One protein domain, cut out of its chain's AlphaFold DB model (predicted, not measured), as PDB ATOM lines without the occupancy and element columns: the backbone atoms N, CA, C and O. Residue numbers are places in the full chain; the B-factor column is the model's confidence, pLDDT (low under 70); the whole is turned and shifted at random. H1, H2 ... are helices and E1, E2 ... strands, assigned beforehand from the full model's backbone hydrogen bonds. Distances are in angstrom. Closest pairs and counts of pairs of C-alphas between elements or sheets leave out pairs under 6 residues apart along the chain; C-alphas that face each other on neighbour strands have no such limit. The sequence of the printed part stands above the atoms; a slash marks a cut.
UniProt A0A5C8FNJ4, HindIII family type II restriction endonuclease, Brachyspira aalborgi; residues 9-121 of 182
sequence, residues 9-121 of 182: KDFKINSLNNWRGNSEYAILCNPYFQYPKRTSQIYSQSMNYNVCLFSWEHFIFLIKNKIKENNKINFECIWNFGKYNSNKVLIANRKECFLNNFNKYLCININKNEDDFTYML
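What this domain is: This is residues 9 to 121 of the 182 residues of the protein "HindIII family type II restriction endonuclease" of Brachyspira aalborgi (UniProt A0A5C8FNJ4). A short parallel sheet of two strands, E1 and E2, has seven short helices set about it at crossed angles, with E2 nearest the middle. The helices form two groups: H1, H2 and H5 near the strands' beginnings, and H4, H6, H7 and H3 in a chain of contacts that comes back to the end of E2, where H3 follows directly. The printed part has 113 residues, with seven named helices and two named strands in the order H1 E1 H2 E2 H3 H4 H5 H6 H7, and its class is mostly helix. It is compact and rounded, with a radius of gyration of the C-alphas of 13.7 A and spans of 33 by 33 by 26 A.

Where its parts are: E1 is residues 26 to 30, 13.0 A long, and E2 is residues 51 to 55, 12.6 A long. H1, residues 13 to 19, 9.9 A, begins at C-alpha 13 at (-9.579, 15.053, 23.944). H2 is residues 41 to 49, 12.0 A, and H3 residues 56 to 64, 12.1 A. H4 is residues 76 to 79, 5.1 A, and H5 residues 81 to 86, 8.4 A. H6, residues 99 to 109, is the longest helix at 15.1 A. H7, residues 114 to 121, 10.6 A, ends at C-alpha 121 at (-3.255, 38.357, 27.629).

How they stand to each other: E1 and E2 are parallel neighbours at 29 degrees; N 52 and O 26, 2.8 A, and N 28 and O 52, 2.9 A, are within hydrogen-bond range. E1, H2 and E2 form a strand-helix-strand unit, two parallel neighbour strands with a helix between, and its crossover is right-handed. H2 touches H5, about perpendicular at 82 degrees, closest at the C-alphas of Met 47 and Gly 82, 4.2 A. H1 touches H2 at a tilt of 36 degrees, only just steep, the same way, closest at the C-alphas of Asn 17 and Tyr 49, 6.2 A. The closest C-alphas of E2 and H4 are those of Cys 52 and Trp 79, 5.5 A. H4 touches H6, closest at the C-alphas of Ile 78 and Leu 106, 6.2 A. H6 touches H7 at a steep tilt of 57 degrees, opposite ways, closest at the C-alphas of Cys 107 and Glu 114, 5.8 A. H3 and H7 only just touch, with 3 pairs of C-alphas within 8 A, the closest those of Phe 61 and Phe 117, 6.8 A. H2 and H6 are apart. In H1, H2, H3, H5, H6 and H7 every O i to N i+4 pair is within hydrogen-bond range; H4 is too short for such a pair.

The domain as a whole: The two C-alphas farthest apart are those of Lys 66 and Ala 92, 38.0 A. The printed part has no cut. The links H3 to H4 and H5 to H6 are long, the latter residues 87 to 98. The mean pLDDT of the printed part is 97.2, and no printed residue is under 70.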
ATOM      1  N   LYS A   9      -8.174  16.116  15.953       93.38
ATOM      2  CA  LYS A   9      -7.490  14.858  16.308       93.38
ATOM      3  C   LYS A   9      -6.155  15.052  17.037       93.38
ATOM      4  O   LYS A   9      -5.750  14.180  17.795       93.38
ATOM      5  N   ASP A  10      -5.482  16.183  16.820       95.69
ATOM      6  CA  ASP A  10      -4.177  16.466  17.422       95.69
ATOM      7  C   ASP A  10      -4.316  16.840  18.911       95.69
ATOM      8  O   ASP A  10      -3.378  16.632  19.674       95.69
ATOM      9  N   PHE A  11      -5.493  17.324  19.339       97.19
ATOM     10  CA  PHE A  11      -5.794  17.626  20.748       97.19
ATOM     11  C   PHE A  11      -6.107  16.370  21.572       97.19
ATOM     12  O   PHE A  11      -5.996  16.405  22.793       97.19
ATOM     13  N   LYS A  12      -6.508  15.271  20.913       97.56
ATOM     14  CA  LYS A  12      -6.759  13.954  21.527       97.56
ATOM     15  C   LYS A  12      -7.670  13.993  22.767       97.56
ATOM     16  O   LYS A  12      -7.448  13.238  23.705       97.56
ATOM     17  N   ILE A  13      -8.713  14.831  22.767       98.06
ATOM     18  CA  ILE A  13      -9.579  15.053  23.944       98.06
ATOM     19  C   ILE A  13     -10.156  13.744  24.504       98.06
ATOM     20  O   ILE A  13     -10.049  13.491  25.699       98.06
ATOM     21  N   ASN A  14     -10.715  12.889  23.642       96.38
ATOM     22  CA  ASN A  14     -11.268  11.600  24.067       96.38
ATOM     23  C   ASN A  14     -10.184  10.665  24.640       96.38
ATOM     24  O   ASN A  14     -10.367  10.044  25.680       96.38
ATOM     25  N   SER A  15      -9.010  10.602  24.001       97.62
ATOM     26  CA  SER A  15      -7.900   9.795  24.520       97.62
ATOM     27  C   SER A  15      -7.402  10.320  25.866       97.62
ATOM     28  O   SER A  15      -7.167   9.523  26.764       97.62
ATOM     29  N   LEU A  16      -7.298  11.643  26.032       97.75
ATOM     30  CA  LEU A  16      -6.895  12.269  27.290       97.75
ATOM     31  C   LEU A  16      -7.887  11.972  28.418       97.75
ATOM     32  O   LEU A  16      -7.466  11.693  29.535       97.75
ATOM     33  N   ASN A  17      -9.187  11.968  28.116       97.62
ATOM     34  CA  ASN A  17     -10.203  11.496  29.050       97.62
ATOM     35  C   ASN A  17      -9.941  10.047  29.482       97.62
ATOM     36  O   ASN A  17      -9.975   9.764  30.671       97.62
ATOM     37  N   ASN A  18      -9.621   9.146  28.553       97.12
ATOM     38  CA  ASN A  18      -9.333   7.751  28.900       97.12
ATOM     39  C   ASN A  18      -8.030   7.604  29.703       97.12
ATOM     40  O   ASN A  18      -7.935   6.742  30.572       97.12
ATOM     41  N   TRP A  19      -7.036   8.459  29.456       97.94
ATOM     42  CA  TRP A  19      -5.760   8.442  30.176       97.94
ATOM     43  C   TRP A  19      -5.848   8.931  31.622       97.94
ATOM     44  O   TRP A  19      -4.913   8.689  32.379       97.94
ATOM     45  N   ARG A  20      -6.944   9.583  32.036       96.56
ATOM     46  CA  ARG A  20      -7.098  10.027  33.433       96.56
ATOM     47  C   ARG A  20      -7.213   8.861  34.424       96.56
ATOM     48  O   ARG A  20      -6.940   9.050  35.609       96.56
ATOM     49  N   GLY A  21      -7.595   7.670  33.950       95.19
ATOM     50  CA  GLY A  21      -7.784   6.482  34.784       95.19
ATOM     51  C   GLY A  21      -8.785   6.748  35.909       95.19
ATOM     52  O   GLY A  21      -9.907   7.177  35.648       95.19
ATOM     53  N   ASN A  22      -8.345   6.543  37.152       96.50
ATOM     54  CA  ASN A  22      -9.150   6.770  38.358       96.50
ATOM     55  C   ASN A  22      -9.153   8.235  38.832       96.50
ATOM     56  O   ASN A  22      -9.764   8.538  39.852       96.50
ATOM     57  N   SER A  23      -8.459   9.140  38.135       97.56
ATOM     58  CA  SER A  23      -8.457  10.565  38.483       97.56
ATOM     59  C   SER A  23      -9.774  11.218  38.066       97.56
ATOM     60  O   SER A  23     -10.302  10.938  36.990       97.56
ATOM     61  N   GLU A  24     -10.279  12.141  38.879       96.31
ATOM     62  CA  GLU A  24     -11.582  12.777  38.638       96.31
ATOM     63  C   GLU A  24     -11.570  13.732  37.434       96.31
ATOM     64  O   GLU A  24     -12.543  13.819  36.679       96.31
ATOM     65  N   TYR A  25     -10.443  14.414  37.213       97.81
ATOM     66  CA  TYR A  25     -10.314  15.461  36.204       97.81
ATOM     67  C   TYR A  25      -9.237  15.151  35.171       97.81
ATOM     68  O   TYR A  25      -8.220  14.518  35.448       97.81
ATOM     69  N   ALA A  26      -9.452  15.664  33.963       98.19
ATOM     70  CA  ALA A  26      -8.474  15.671  32.889       98.19
ATOM     71  C   ALA A  26      -8.304  17.106  32.389       98.19
ATOM     72  O   ALA A  26      -9.287  17.788  32.098       98.19
ATOM     73  N   ILE A  27      -7.061  17.565  32.277       98.31
ATOM     74  CA  ILE A  27      -6.749  18.951  31.922       98.31
ATOM     75  C   ILE A  27      -5.835  18.937  30.704       98.31
ATOM     76  O   ILE A  27      -4.732  18.392  30.744       98.31
ATOM     77  N   LEU A  28      -6.280  19.558  29.614       98.38
ATOM     78  CA  LEU A  28      -5.428  19.822  28.465       98.38
ATOM     79  C   LEU A  28      -4.853  21.229  28.583       98.38
ATOM     80  O   LEU A  28      -5.595  22.196  28.457       98.38
ATOM     81  N   CYS A  29      -3.536  21.349  28.747       97.88
ATOM     82  CA  CYS A  29      -2.847  22.636  28.706       97.88
ATOM     83  C   CYS A  29      -2.241  22.889  27.316       97.88
ATOM     84  O   CYS A  29      -1.292  22.220  26.908       97.88
ATOM     85  N   ASN A  30      -2.779  23.862  26.581       97.44
ATOM     86  CA  ASN A  30      -2.330  24.235  25.233       97.44
ATOM     87  C   ASN A  30      -2.041  25.748  25.163       97.44
ATOM     88  O   ASN A  30      -2.644  26.501  25.923       97.44
ATOM     89  N   PRO A  31      -1.172  26.263  24.268       97.81
ATOM     90  CA  PRO A  31      -1.034  27.710  24.100       97.81
ATOM     91  C   PRO A  31      -2.386  28.358  23.766       97.81
ATOM     92  O   PRO A  31      -3.039  27.955  22.798       97.81
ATOM     93  N   TYR A  32      -2.802  29.368  24.535       98.25
ATOM     94  CA  TYR A  32      -4.151  29.949  24.472       98.25
ATOM     95  C   TYR A  32      -4.518  30.375  23.048       98.25
ATOM     96  O   TYR A  32      -5.569  30.028  22.515       98.25
ATOM     97  N   PHE A  33      -3.590  31.062  22.382       96.81
ATOM     98  CA  PHE A  33      -3.788  31.602  21.035       96.81
ATOM     99  C   PHE A  33      -3.751  30.546  19.917       96.81
ATOM    100  O   PHE A  33      -3.915  30.897  18.749       96.81
ATOM    101  N   GLN A  34      -3.521  29.270  20.248       96.69
ATOM    102  CA  GLN A  34      -3.557  28.146  19.304       96.69
ATOM    103  C   GLN A  34      -4.863  27.349  19.372       96.69
ATOM    104  O   GLN A  34      -5.067  26.453  18.550       96.69
ATOM    105  N   TYR A  35      -5.765  27.672  20.304       98.00
ATOM    106  CA  TYR A  35      -7.121  27.141  20.261       98.00
ATOM    107  C   TYR A  35      -7.919  27.717  19.070       98.00
ATOM    108  O   TYR A  35      -7.697  28.862  18.659       98.00
ATOM    109  N   PRO A  36      -8.864  26.952  18.485       97.62
ATOM    110  CA  PRO A  36      -9.715  27.424  17.393       97.62
ATOM    111  C   PRO A  36     -10.574  28.626  17.808       97.62
ATOM    112  O   PRO A  36     -11.346  28.548  18.757       97.62
ATOM    113  N   LYS A  37     -10.489  29.740  17.078       95.94
ATOM    114  CA  LYS A  37     -11.054  31.027  17.525       95.94
ATOM    115  C   LYS A  37     -12.583  31.078  17.636       95.94
ATOM    116  O   LYS A  37     -13.086  31.842  18.449       95.94
ATOM    117  N   ARG A  38     -13.308  30.343  16.785       96.69
ATOM    118  CA  ARG A  38     -14.774  30.460  16.653       96.69
ATOM    119  C   ARG A  38     -15.494  29.169  16.993       96.69
ATOM    120  O   ARG A  38     -16.269  29.142  17.935       96.69
ATOM    121  N   THR A  39     -15.225  28.110  16.240       97.38
ATOM    122  CA  THR A  39     -15.903  26.824  16.406       97.38
ATOM    123  C   THR A  39     -14.927  25.666  16.222       97.38
ATOM    124  O   THR A  39     -13.944  25.776  15.486       97.38
ATOM    125  N   SER A  40     -15.157  24.560  16.930       98.06
ATOM    126  CA  SER A  40     -14.419  23.304  16.787       98.06
ATOM    127  C   SER A  40     -15.095  22.165  17.548       98.06
ATOM    128  O   SER A  40     -15.730  22.366  18.581       98.06
ATOM    129  N   GLN A  41     -14.888  20.934  17.076       97.81
ATOM    130  CA  GLN A  41     -15.323  19.726  17.780       97.81
ATOM    131  C   GLN A  41     -14.683  19.591  19.170       97.81
ATOM    132  O   GLN A  41     -15.322  19.040  20.065       97.81
ATOM    133  N   ILE A  42     -13.482  20.142  19.387       98.38
ATOM    134  CA  ILE A  42     -12.794  20.034  20.683       98.38
ATOM    135  C   ILE A  42     -13.593  20.673  21.826       98.38
ATOM    136  O   ILE A  42     -13.524  20.186  22.949       98.38
ATOM    137  N   TYR A  43     -14.378  21.724  21.549       98.56
ATOM    138  CA  TYR A  43     -15.211  22.384  22.559       98.56
ATOM    139  C   TYR A  43     -16.363  21.474  22.987       98.56
ATOM    140  O   TYR A  43     -16.570  21.254  24.178       98.56
ATOM    141  N   SER A  44     -17.024  20.829  22.020       98.12
ATOM    142  CA  SER A  44     -18.067  19.845  22.320       98.12
ATOM    143  C   SER A  44     -17.509  18.598  23.012       98.12
ATOM    144  O   SER A  44     -18.120  18.092  23.948       98.12
ATOM    145  N   GLN A  45     -16.325  18.128  22.607       98.19
ATOM    146  CA  GLN A  45     -15.647  16.993  23.237       98.19
ATOM    147  C   GLN A  45     -15.238  17.315  24.678       98.19
ATOM    148  O   GLN A  45     -15.428  16.484  25.557       98.19
ATOM    149  N   SER A  46     -14.722  18.520  24.934       98.31
ATOM    150  CA  SER A  46     -14.382  18.993  26.279       98.31
ATOM    151  C   SER A  46     -15.585  18.940  27.220       98.31
ATOM    152  O   SER A  46     -15.469  18.407  28.321       98.31
ATOM    153  N   MET A  47     -16.752  19.408  26.764       98.00
ATOM    154  CA  MET A  47     -17.995  19.332  27.539       98.00
ATOM    155  C   MET A  47     -18.464  17.889  27.750       98.00
ATOM    156  O   MET A  47     -18.835  17.520  28.860       98.00
ATOM    157  N   ASN A  48     -18.436  17.064  26.700       96.94
ATOM    158  CA  ASN A  48     -18.938  15.690  26.760       96.94
ATOM    159  C   ASN A  48     -18.078  14.779  27.652       96.94
ATOM    160  O   ASN A  48     -18.622  13.932  28.352       96.94
ATOM    161  N   TYR A  49     -16.755  14.954  27.637       97.75
ATOM    162  CA  TYR A  49     -15.814  14.109  28.383       97.75
ATOM    163  C   TYR A  49     -15.325  14.736  29.698       97.75
ATOM    164  O   TYR A  49     -14.522  14.135  30.409       97.75
ATOM    165  N   ASN A  50     -15.801  15.939  30.033       97.81
ATOM    166  CA  ASN A  50     -15.310  16.738  31.157       97.81
ATOM    167  C   ASN A  50     -13.777  16.890  31.158       97.81
ATOM    168  O   ASN A  50     -13.093  16.588  32.135       97.81
ATOM    169  N   VAL A  51     -13.237  17.324  30.020       98.31
ATOM    170  CA  VAL A  51     -11.814  17.654  29.882       98.31
ATOM    171  C   VAL A  51     -11.680  19.169  29.913       98.31
ATOM    172  O   VAL A  51     -12.191  19.846  29.018       98.31
ATOM    173  N   CYS A  52     -10.987  19.718  30.906       98.50
ATOM    174  CA  CYS A  52     -10.754  21.155  31.009       98.50
ATOM    175  C   CYS A  52      -9.786  21.619  29.909       98.50
ATOM    176  O   CYS A  52      -8.654  21.139  29.822       98.50
ATOM    177  N   LEU A  53     -10.232  22.546  29.051       98.62
ATOM    178  CA  LEU A  53      -9.369  23.201  28.065       98.62
ATOM    179  C   LEU A  53      -8.676  24.395  28.720       98.62
ATOM    180  O   LEU A  53      -9.231  25.490  28.789       98.62
ATOM    181  N   PHE A  54      -7.461  24.161  29.196       98.56
ATOM    182  CA  PHE A  54      -6.642  25.125  29.912       98.56
ATOM    183  C   PHE A  54      -5.501  25.665  29.044       98.56
ATOM    184  O   PHE A  54      -5.254  25.200  27.932       98.56
ATOM    185  N   SER A  55      -4.762  26.657  29.541       98.56
ATOM    186  CA  SER A  55      -3.615  27.177  28.793       98.56
ATOM    187  C   SER A  55      -2.439  27.584  29.657       98.56
ATOM    188  O   SER A  55      -2.569  27.839  30.854       98.56
ATOM    189  N   TRP A  56      -1.284  27.716  29.003       98.44
ATOM    190  CA  TRP A  56      -0.093  28.292  29.616       98.44
ATOM    191  C   TRP A  56      -0.345  29.717  30.110       98.44
ATOM    192  O   TRP A  56       0.132  30.091  31.174       98.44
ATOM    193  N   GLU A  57      -1.135  30.505  29.384       98.50
ATOM    194  CA  GLU A  57      -1.528  31.850  29.794       98.50
ATOM    195  C   GLU A  57      -2.405  31.842  31.054       98.50
ATOM    196  O   GLU A  57      -2.190  32.680  31.927       98.50
ATOM    197  N   HIS A  58      -3.317  30.875  31.211       98.50
ATOM    198  CA  HIS A  58      -4.054  30.713  32.466       98.50
ATOM    199  C   HIS A  58      -3.110  30.391  33.633       98.50
ATOM    200  O   HIS A  58      -3.187  31.043  34.673       98.50
ATOM    201  N   PHE A  59      -2.161  29.462  33.460       98.25
ATOM    202  CA  PHE A  59      -1.159  29.175  34.498       98.25
ATOM    203  C   PHE A  59      -0.310  30.396  34.848       98.25
ATOM    204  O   PHE A  59      -0.108  30.684  36.026       98.25
ATOM    205  N   ILE A  60       0.157  31.148  33.848       98.06
ATOM    206  CA  ILE A  60       0.916  32.385  34.071       98.06
ATOM    207  C   ILE A  60       0.101  33.367  34.915       98.06
ATOM    208  O   ILE A  60       0.668  34.000  35.807       98.06
ATOM    209  N   PHE A  61      -1.204  33.487  34.666       98.38
ATOM    210  CA  PHE A  61      -2.067  34.361  35.453       98.38
ATOM    211  C   PHE A  61      -2.158  33.926  36.913       98.38
ATOM    212  O   PHE A  61      -1.959  34.761  37.799       98.38
ATOM    213  N   LEU A  62      -2.400  32.635  37.161       98.25
ATOM    214  CA  LEU A  62      -2.463  32.074  38.513       98.25
ATOM    215  C   LEU A  62      -1.143  32.296  39.261       98.25
ATOM    216  O   LEU A  62      -1.143  32.850  40.360       98.25
ATOM    217  N   ILE A  63      -0.015  31.952  38.632       97.94
ATOM    218  CA  ILE A  63       1.324  32.059  39.226       97.94
ATOM    219  C   ILE A  63       1.668  33.516  39.546       97.94
ATOM    220  O   ILE A  63       2.077  33.824  40.665       97.94
ATOM    221  N   LYS A  64       1.467  34.440  38.598       97.25
ATOM    222  CA  LYS A  64       1.762  35.868  38.811       97.25
ATOM    223  C   LYS A  64       0.921  36.490  39.918       97.25
ATOM    224  O   LYS A  64       1.409  37.356  40.634       97.25
ATOM    225  N   ASN A  65      -0.320  36.035  40.067       97.06
ATOM    226  CA  ASN A  65      -1.214  36.478  41.131       97.06
ATOM    227  C   ASN A  65      -1.035  35.699  42.441       97.06
ATOM    228  O   ASN A  65      -1.791  35.939  43.380       97.06
ATOM    229  N   LYS A  66      -0.051  34.790  42.517       97.50
ATOM    230  CA  LYS A  66       0.220  33.932  43.681       97.50
ATOM    231  C   LYS A  66      -1.014  33.129  44.123       97.50
ATOM    232  O   LYS A  66      -1.202  32.879  45.312       97.50
ATOM    233  N   ILE A  67      -1.862  32.742  43.169       97.81
ATOM    234  CA  ILE A  67      -3.063  31.954  43.437       97.81
ATOM    235  C   ILE A  67      -2.658  30.498  43.632       97.81
ATOM    236  O   ILE A  67      -2.022  29.890  42.772       97.81
ATOM    237  N   LYS A  68      -3.059  29.951  44.775       96.31
ATOM    238  CA  LYS A  68      -2.911  28.548  45.139       96.31
ATOM    239  C   LYS A  68      -4.189  28.075  45.810       96.31
ATOM    240  O   LYS A  68      -4.858  28.872  46.476       96.31
ATOM    241  N   GLU A  69      -4.483  26.793  45.655       95.69
ATOM    242  CA  GLU A  69      -5.584  26.154  46.363       95.69
ATOM    243  C   GLU A  69      -5.411  26.319  47.880       95.69
ATOM    244  O   GLU A  69      -4.296  26.273  48.412       95.69
ATOM    245  N   ASN A  70      -6.511  26.628  48.558       95.25
ATOM    246  CA  ASN A  70      -6.585  26.813  50.003       95.25
ATOM    247  C   ASN A  70      -8.054  26.737  50.453       95.25
ATOM    248  O   ASN A  70      -8.957  26.636  49.631       95.25
ATOM    249  N   ASN A  71      -8.314  26.888  51.752       94.25
ATOM    250  CA  ASN A  71      -9.666  26.784  52.320       94.25
ATOM    251  C   ASN A  71     -10.702  27.771  51.733       94.25
ATOM    252  O   ASN A  71     -11.893  27.595  51.957       94.25
ATOM    253  N   LYS A  72     -10.274  28.824  51.022       92.88
ATOM    254  CA  LYS A  72     -11.145  29.811  50.361       92.88
ATOM    255  C   LYS A  72     -11.205  29.662  48.839       92.88
ATOM    256  O   LYS A  72     -12.136  30.175  48.232       92.88
ATOM    257  N   ILE A  73     -10.207  29.029  48.220       95.56
ATOM    258  CA  ILE A  73     -10.111  28.865  46.765       95.56
ATOM    259  C   ILE A  73      -9.932  27.383  46.485       95.56
ATOM    260  O   ILE A  73      -8.856  26.851  46.743       95.56
ATOM    261  N   ASN A  74     -10.964  26.756  45.928       95.06
ATOM    262  CA  ASN A  74     -10.944  25.371  45.467       95.06
ATOM    263  C   ASN A  74     -10.855  25.363  43.931       95.06
ATOM    264  O   ASN A  74     -11.688  25.979  43.267       95.06
ATOM    265  N   PHE A  75      -9.853  24.698  43.354       97.19
ATOM    266  CA  PHE A  75      -9.699  24.619  41.902       97.19
ATOM    267  C   PHE A  75     -10.538  23.521  41.249       97.19
ATOM    268  O   PHE A  75     -10.672  23.522  40.025       97.19
ATOM    269  N   GLU A  76     -11.152  22.633  42.026       97.25
ATOM    270  CA  GLU A  76     -12.064  21.595  41.546       97.25
ATOM    271  C   GLU A  76     -13.090  22.147  40.547       97.25
ATOM    272  O   GLU A  76     -13.278  21.600  39.461       97.25
ATOM    273  N   CYS A  77     -13.691  23.297  40.856       95.50
ATOM    274  CA  CYS A  77     -14.675  23.937  39.989       95.50
ATOM    275  C   CYS A  77     -14.088  24.350  38.624       95.50
ATOM    276  O   CYS A  77     -14.761  24.247  37.597       95.50
ATOM    277  N   ILE A  78     -12.815  24.755  38.588       97.81
ATOM    278  CA  ILE A  78     -12.081  25.122  37.370       97.81
ATOM    279  C   ILE A  78     -11.809  23.869  36.531       97.81
ATOM    280  O   ILE A  78     -12.014  23.874  35.313       97.81
ATOM    281  N   TRP A  79     -11.383  22.778  37.169       98.25
ATOM    282  CA  TRP A  79     -11.121  21.502  36.499       98.25
ATOM    283  C   TRP A  79     -12.404  20.859  35.970       98.25
ATOM    284  O   TRP A  79     -12.407  20.277  34.886       98.25
ATOM    285  N   ASN A  80     -13.514  21.051  36.679       98.00
ATOM    286  CA  ASN A  80     -14.836  20.534  36.343       98.00
ATOM    287  C   ASN A  80     -15.635  21.436  35.378       98.00
ATOM    288  O   ASN A  80     -16.828  21.218  35.138       98.00
ATOM    289  N   PHE A  81     -15.005  22.474  34.810       98.00
ATOM    290  CA  PHE A  81     -15.698  23.454  33.973       98.00
ATOM    291  C   PHE A  81     -16.392  22.826  32.756       98.00
ATOM    292  O   PHE A  81     -17.471  23.276  32.372       98.00
ATOM    293  N   GLY A  82     -15.815  21.779  32.154       96.19
ATOM    294  CA  GLY A  82     -16.414  21.097  31.002       96.19
ATOM    295  C   GLY A  82     -17.827  20.593  31.313       96.19
ATOM    296  O   GLY A  82     -18.775  20.896  30.581       96.19
ATOM    297  N   LYS A  83     -17.987  19.907  32.450       96.75
ATOM    298  CA  LYS A  83     -19.279  19.425  32.950       96.75
ATOM    299  C   LYS A  83     -20.208  20.576  33.318       96.75
ATOM    300  O   LYS A  83     -21.355  20.578  32.872       96.75
ATOM    301  N   TYR A  84     -19.722  21.568  34.064       96.75
ATOM    302  CA  TYR A  84     -20.503  22.755  34.428       96.75
ATOM    303  C   TYR A  84     -21.083  23.466  33.197       96.75
ATOM    304  O   TYR A  84     -22.280  23.744  33.130       96.75
ATOM    305  N   ASN A  85     -20.246  23.717  32.192       96.19
ATOM    306  CA  ASN A  85     -20.634  24.436  30.987       96.19
ATOM    307  C   ASN A  85     -21.593  23.608  30.114       96.19
ATOM    308  O   ASN A  85     -22.506  24.160  29.503       96.19
ATOM    309  N   SER A  86     -21.458  22.275  30.112       96.38
ATOM    310  CA  SER A  86     -22.349  21.372  29.365       96.38
ATOM    311  C   SER A  86     -23.830  21.487  29.762       96.38
ATOM    312  O   SER A  86     -24.703  21.286  28.915       96.38
ATOM    313  N   ASN A  87     -24.100  21.855  31.020       95.75
ATOM    314  CA  ASN A  87     -25.447  22.054  31.560       95.75
ATOM    315  C   ASN A  87     -26.031  23.439  31.221       95.75
ATOM    316  O   ASN A  87     -27.226  23.653  31.391       95.75
ATOM    317  N   LYS A  88     -25.200  24.384  30.763       94.62
ATOM    318  CA  LYS A  88     -25.602  25.763  30.436       94.62
ATOM    319  C   LYS A  88     -25.729  26.027  28.939       94.62
ATOM    320  O   LYS A  88     -26.369  26.995  28.543       94.62
ATOM    321  N   VAL A  89     -25.096  25.198  28.112       95.88
ATOM    322  CA  VAL A  89     -25.002  25.403  26.663       95.88
ATOM    323  C   VAL A  89     -25.895  24.410  25.921       95.88
ATOM    324  O   VAL A  89     -25.775  23.192  26.089       95.88
ATOM    325  N   LEU A  90     -26.755  24.939  25.045       96.12
ATOM    326  CA  LEU A  90     -27.590  24.149  24.139       96.12
ATOM    327  C   LEU A  90     -26.733  23.221  23.271       96.12
ATOM    328  O   LEU A  90     -25.656  23.606  22.820       96.12
ATOM    329  N   ILE A  91     -27.238  22.019  22.972       92.81
ATOM    330  CA  ILE A  91     -26.516  21.004  22.182       92.81
ATOM    331  C   ILE A  91     -26.017  21.578  20.845       92.81
ATOM    332  O   ILE A  91     -24.866  21.337  20.474       92.81
ATOM    333  N   ALA A  92     -26.841  22.391  20.172       95.06
ATOM    334  CA  ALA A  92     -26.500  23.044  18.907       95.06
ATOM    335  C   ALA A  92     -25.253  23.948  19.000       95.06
ATOM    336  O   ALA A  92     -24.469  24.009  18.053       95.06
ATOM    337  N   ASN A  93     -25.009  24.563  20.162       96.50
ATOM    338  CA  ASN A  93     -23.964  25.573  20.356       96.50
ATOM    339  C   ASN A  93     -22.690  24.995  20.999       96.50
ATOM    340  O   ASN A  93     -21.703  25.700  21.185       96.50
ATOM    341  N   ARG A  94     -22.641  23.693  21.320       96.00
ATOM    342  CA  ARG A  94     -21.500  23.087  22.044       96.00
ATOM    343  C   ARG A  94     -20.171  23.113  21.287       96.00
ATOM    344  O   ARG A  94     -19.127  22.870  21.883       96.00
ATOM    345  N   LYS A  95     -20.188  23.366  19.977       97.75
ATOM    346  CA  LYS A  95     -18.968  23.515  19.168       97.75
ATOM    347  C   LYS A  95     -18.408  24.935  19.199       97.75
ATOM    348  O   LYS A  95     -17.329  25.139  18.650       97.75
ATOM    349  N   GLU A  96     -19.114  25.901  19.769       98.31
ATOM    350  CA  GLU A  96     -18.656  27.285  19.855       98.31
ATOM    351  C   GLU A  96     -17.522  27.440  20.873       98.31
ATOM    352  O   GLU A  96     -17.426  26.717  21.867       98.31
ATOM    353  N   CYS A  97     -16.625  28.381  20.595       98.31
ATOM    354  CA  CYS A  97     -15.509  28.712  21.463       98.31
ATOM    355  C   CYS A  97     -16.024  29.315  22.771       98.31
ATOM    356  O   CYS A  97     -16.552  30.424  22.790       98.31
ATOM    357  N   PHE A  98     -15.807  28.607  23.877       98.00
ATOM    358  CA  PHE A  98     -16.219  29.060  25.203       98.00
ATOM    359  C   PHE A  98     -15.108  29.757  25.995       98.00
ATOM    360  O   PHE A  98     -15.324  30.075  27.161       98.00
ATOM    361  N   LEU A  99     -13.911  29.962  25.429       97.94
ATOM    362  CA  LEU A  99     -12.742  30.393  26.211       97.94
ATOM    363  C   LEU A  99     -12.963  31.715  26.953       97.94
ATOM    364  O   LEU A  99     -12.565  31.818  28.101       97.94
ATOM    365  N   ASN A 100     -13.670  32.687  26.369       96.62
ATOM    366  CA  ASN A 100     -13.998  33.925  27.086       96.62
ATOM    367  C   ASN A 100     -14.902  33.658  28.304       96.62
ATOM    368  O   ASN A 100     -14.643  34.170  29.390       96.62
ATOM    369  N   ASN A 101     -15.908  32.789  28.155       96.81
ATOM    370  CA  ASN A 101     -16.764  32.378  29.271       96.81
ATOM    371  C   ASN A 101     -15.956  31.639  30.344       96.81
ATOM    372  O   ASN A 101     -16.197  31.829  31.535       96.81
ATOM    373  N   PHE A 102     -14.985  30.820  29.929       98.38
ATOM    374  CA  PHE A 102     -14.072  30.147  30.845       98.38
ATOM    375  C   PHE A 102     -13.162  31.136  31.584       98.38
ATOM    376  O   PHE A 102     -13.029  31.015  32.795       98.38
ATOM    377  N   ASN A 103     -12.604  32.146  30.909       98.38
ATOM    378  CA  ASN A 103     -11.778  33.180  31.541       98.38
ATOM    379  C   ASN A 103     -12.549  33.897  32.650       98.38
ATOM    380  O   ASN A 103     -12.056  34.021  33.771       98.38
ATOM    381  N   LYS A 104     -13.784  34.320  32.347       97.94
ATOM    382  CA  LYS A 104     -14.680  34.956  33.314       97.94
ATOM    383  C   LYS A 104     -14.975  34.029  34.490       97.94
ATOM    384  O   LYS A 104     -14.861  34.436  35.643       97.94
ATOM    385  N   TYR A 105     -15.309  32.771  34.204       97.81
ATOM    386  CA  TYR A 105     -15.559  31.762  35.230       97.81
ATOM    387  C   TYR A 105     -14.337  31.550  36.132       97.81
ATOM    388  O   TYR A 105     -14.466  31.576  37.353       97.81
ATOM    389  N   LEU A 106     -13.147  31.398  35.549       98.19
ATOM    390  CA  LEU A 106     -11.894  31.251  36.281       98.19
ATOM    391  C   LEU A 106     -11.641  32.455  37.190       98.19
ATOM    392  O   LEU A 106     -11.395  32.257  38.375       98.19
ATOM    393  N   CYS A 107     -11.754  33.679  36.668       98.12
ATOM    394  CA  CYS A 107     -11.511  34.911  37.425       98.12
ATOM    395  C   CYS A 107     -12.458  35.047  38.625       98.12
ATOM    396  O   CYS A 107     -11.998  35.330  39.731       98.12
ATOM    397  N   ILE A 108     -13.749  34.749  38.441       97.00
ATOM    398  CA  ILE A 108     -14.737  34.742  39.532       97.00
ATOM    399  C   ILE A 108     -14.335  33.745  40.628       97.00
ATOM    400  O   ILE A 108     -14.306  34.108  41.802       97.00
ATOM    401  N   ASN A 109     -13.975  32.510  40.263       96.88
ATOM    402  CA  ASN A 109     -13.665  31.450  41.235       96.88
ATOM    403  C   ASN A 109     -12.344  31.663  41.994       96.88
ATOM    404  O   ASN A 109     -12.135  31.055  43.041       96.88
ATOM    405  N   ILE A 110     -11.464  32.538  41.506       96.94
ATOM    406  CA  ILE A 110     -10.218  32.913  42.195       96.94
ATOM    407  C   ILE A 110     -10.258  34.341  42.759       96.94
ATOM    408  O   ILE A 110      -9.220  34.855  43.181       96.94
ATOM    409  N   ASN A 111     -11.435  34.976  42.761       95.94
ATOM    410  CA  ASN A 111     -11.665  36.346  43.222       95.94
ATOM    411  C   ASN A 111     -10.714  37.374  42.570       95.94
ATOM    412  O   ASN A 111     -10.000  38.122  43.244       95.94
ATOM    413  N   LYS A 112     -10.663  37.369  41.233       96.62
ATOM    414  CA  LYS A 112      -9.879  38.301  40.410       96.62
ATOM    415  C   LYS A 112     -10.748  38.991  39.367       96.62
ATOM    416  O   LYS A 112     -11.775  38.455  38.957       96.62
ATOM    417  N   ASN A 113     -10.315  40.174  38.931       96.19
ATOM    418  CA  ASN A 113     -10.979  40.893  37.853       96.19
ATOM    419  C   ASN A 113     -10.627  40.254  36.494       96.19
ATOM    420  O   ASN A 113      -9.478  39.895  36.233       96.19
ATOM    421  N   GLU A 114     -11.625  40.125  35.623       96.38
ATOM    422  CA  GLU A 114     -11.463  39.696  34.233       96.38
ATOM    423  C   GLU A 114     -10.581  40.671  33.428       96.38
ATOM    424  O   GLU A 114      -9.810  40.241  32.561       96.38
ATOM    425  N   ASP A 115     -10.622  41.967  33.749       96.75
ATOM    426  CA  ASP A 115      -9.791  42.987  33.099       96.75
ATOM    427  C   ASP A 115      -8.296  42.736  33.329       96.75
ATOM    428  O   ASP A 115      -7.494  42.889  32.404       96.75
ATOM    429  N   ASP A 116      -7.914  42.251  34.517       97.06
ATOM    430  CA  ASP A 116      -6.524  41.896  34.829       97.06
ATOM    431  C   ASP A 116      -6.044  40.736  33.949       97.06
ATOM    432  O   ASP A 116      -4.906  40.727  33.460       97.06
ATOM    433  N   PHE A 117      -6.913  39.746  33.718       97.81
ATOM    434  CA  PHE A 117      -6.612  38.627  32.830       97.81
ATOM    435  C   PHE A 117      -6.479  39.098  31.382       97.81
ATOM    436  O   PHE A 117      -5.520  38.739  30.691       97.81
ATOM    437  N   THR A 118      -7.394  39.955  30.933       97.25
ATOM    438  CA  THR A 118      -7.374  40.548  29.590       97.25
ATOM    439  C   THR A 118      -6.103  41.366  29.364       97.25
ATOM    440  O   THR A 118      -5.415  41.176  28.355       97.25
ATOM    441  N   TYR A 119      -5.723  42.204  30.327       97.62
ATOM    442  CA  TYR A 119      -4.476  42.963  30.303       97.62
ATOM    443  C   TYR A 119      -3.251  42.039  30.250       97.62
ATOM    444  O   TYR A 119      -2.337  42.231  29.438       97.62
ATOM    445  N   MET A 120      -3.244  40.963  31.042       97.88
ATOM    446  CA  MET A 120      -2.185  39.960  30.984       97.88
ATOM    447  C   MET A 120      -2.111  39.290  29.602       97.88
ATOM    448  O   MET A 120      -1.009  39.142  29.069       97.88
ATOM    449  N   LEU A 121      -3.238  38.928  28.980       97.88
ATOM    450  CA  LEU A 121      -3.255  38.357  27.629       97.88
ATOM    451  C   LEU A 121      -2.677  39.324  26.585       97.88
ATOM    452  O   LEU A 121      -1.938  38.880  25.704       97.88
TER     453      LEU A 121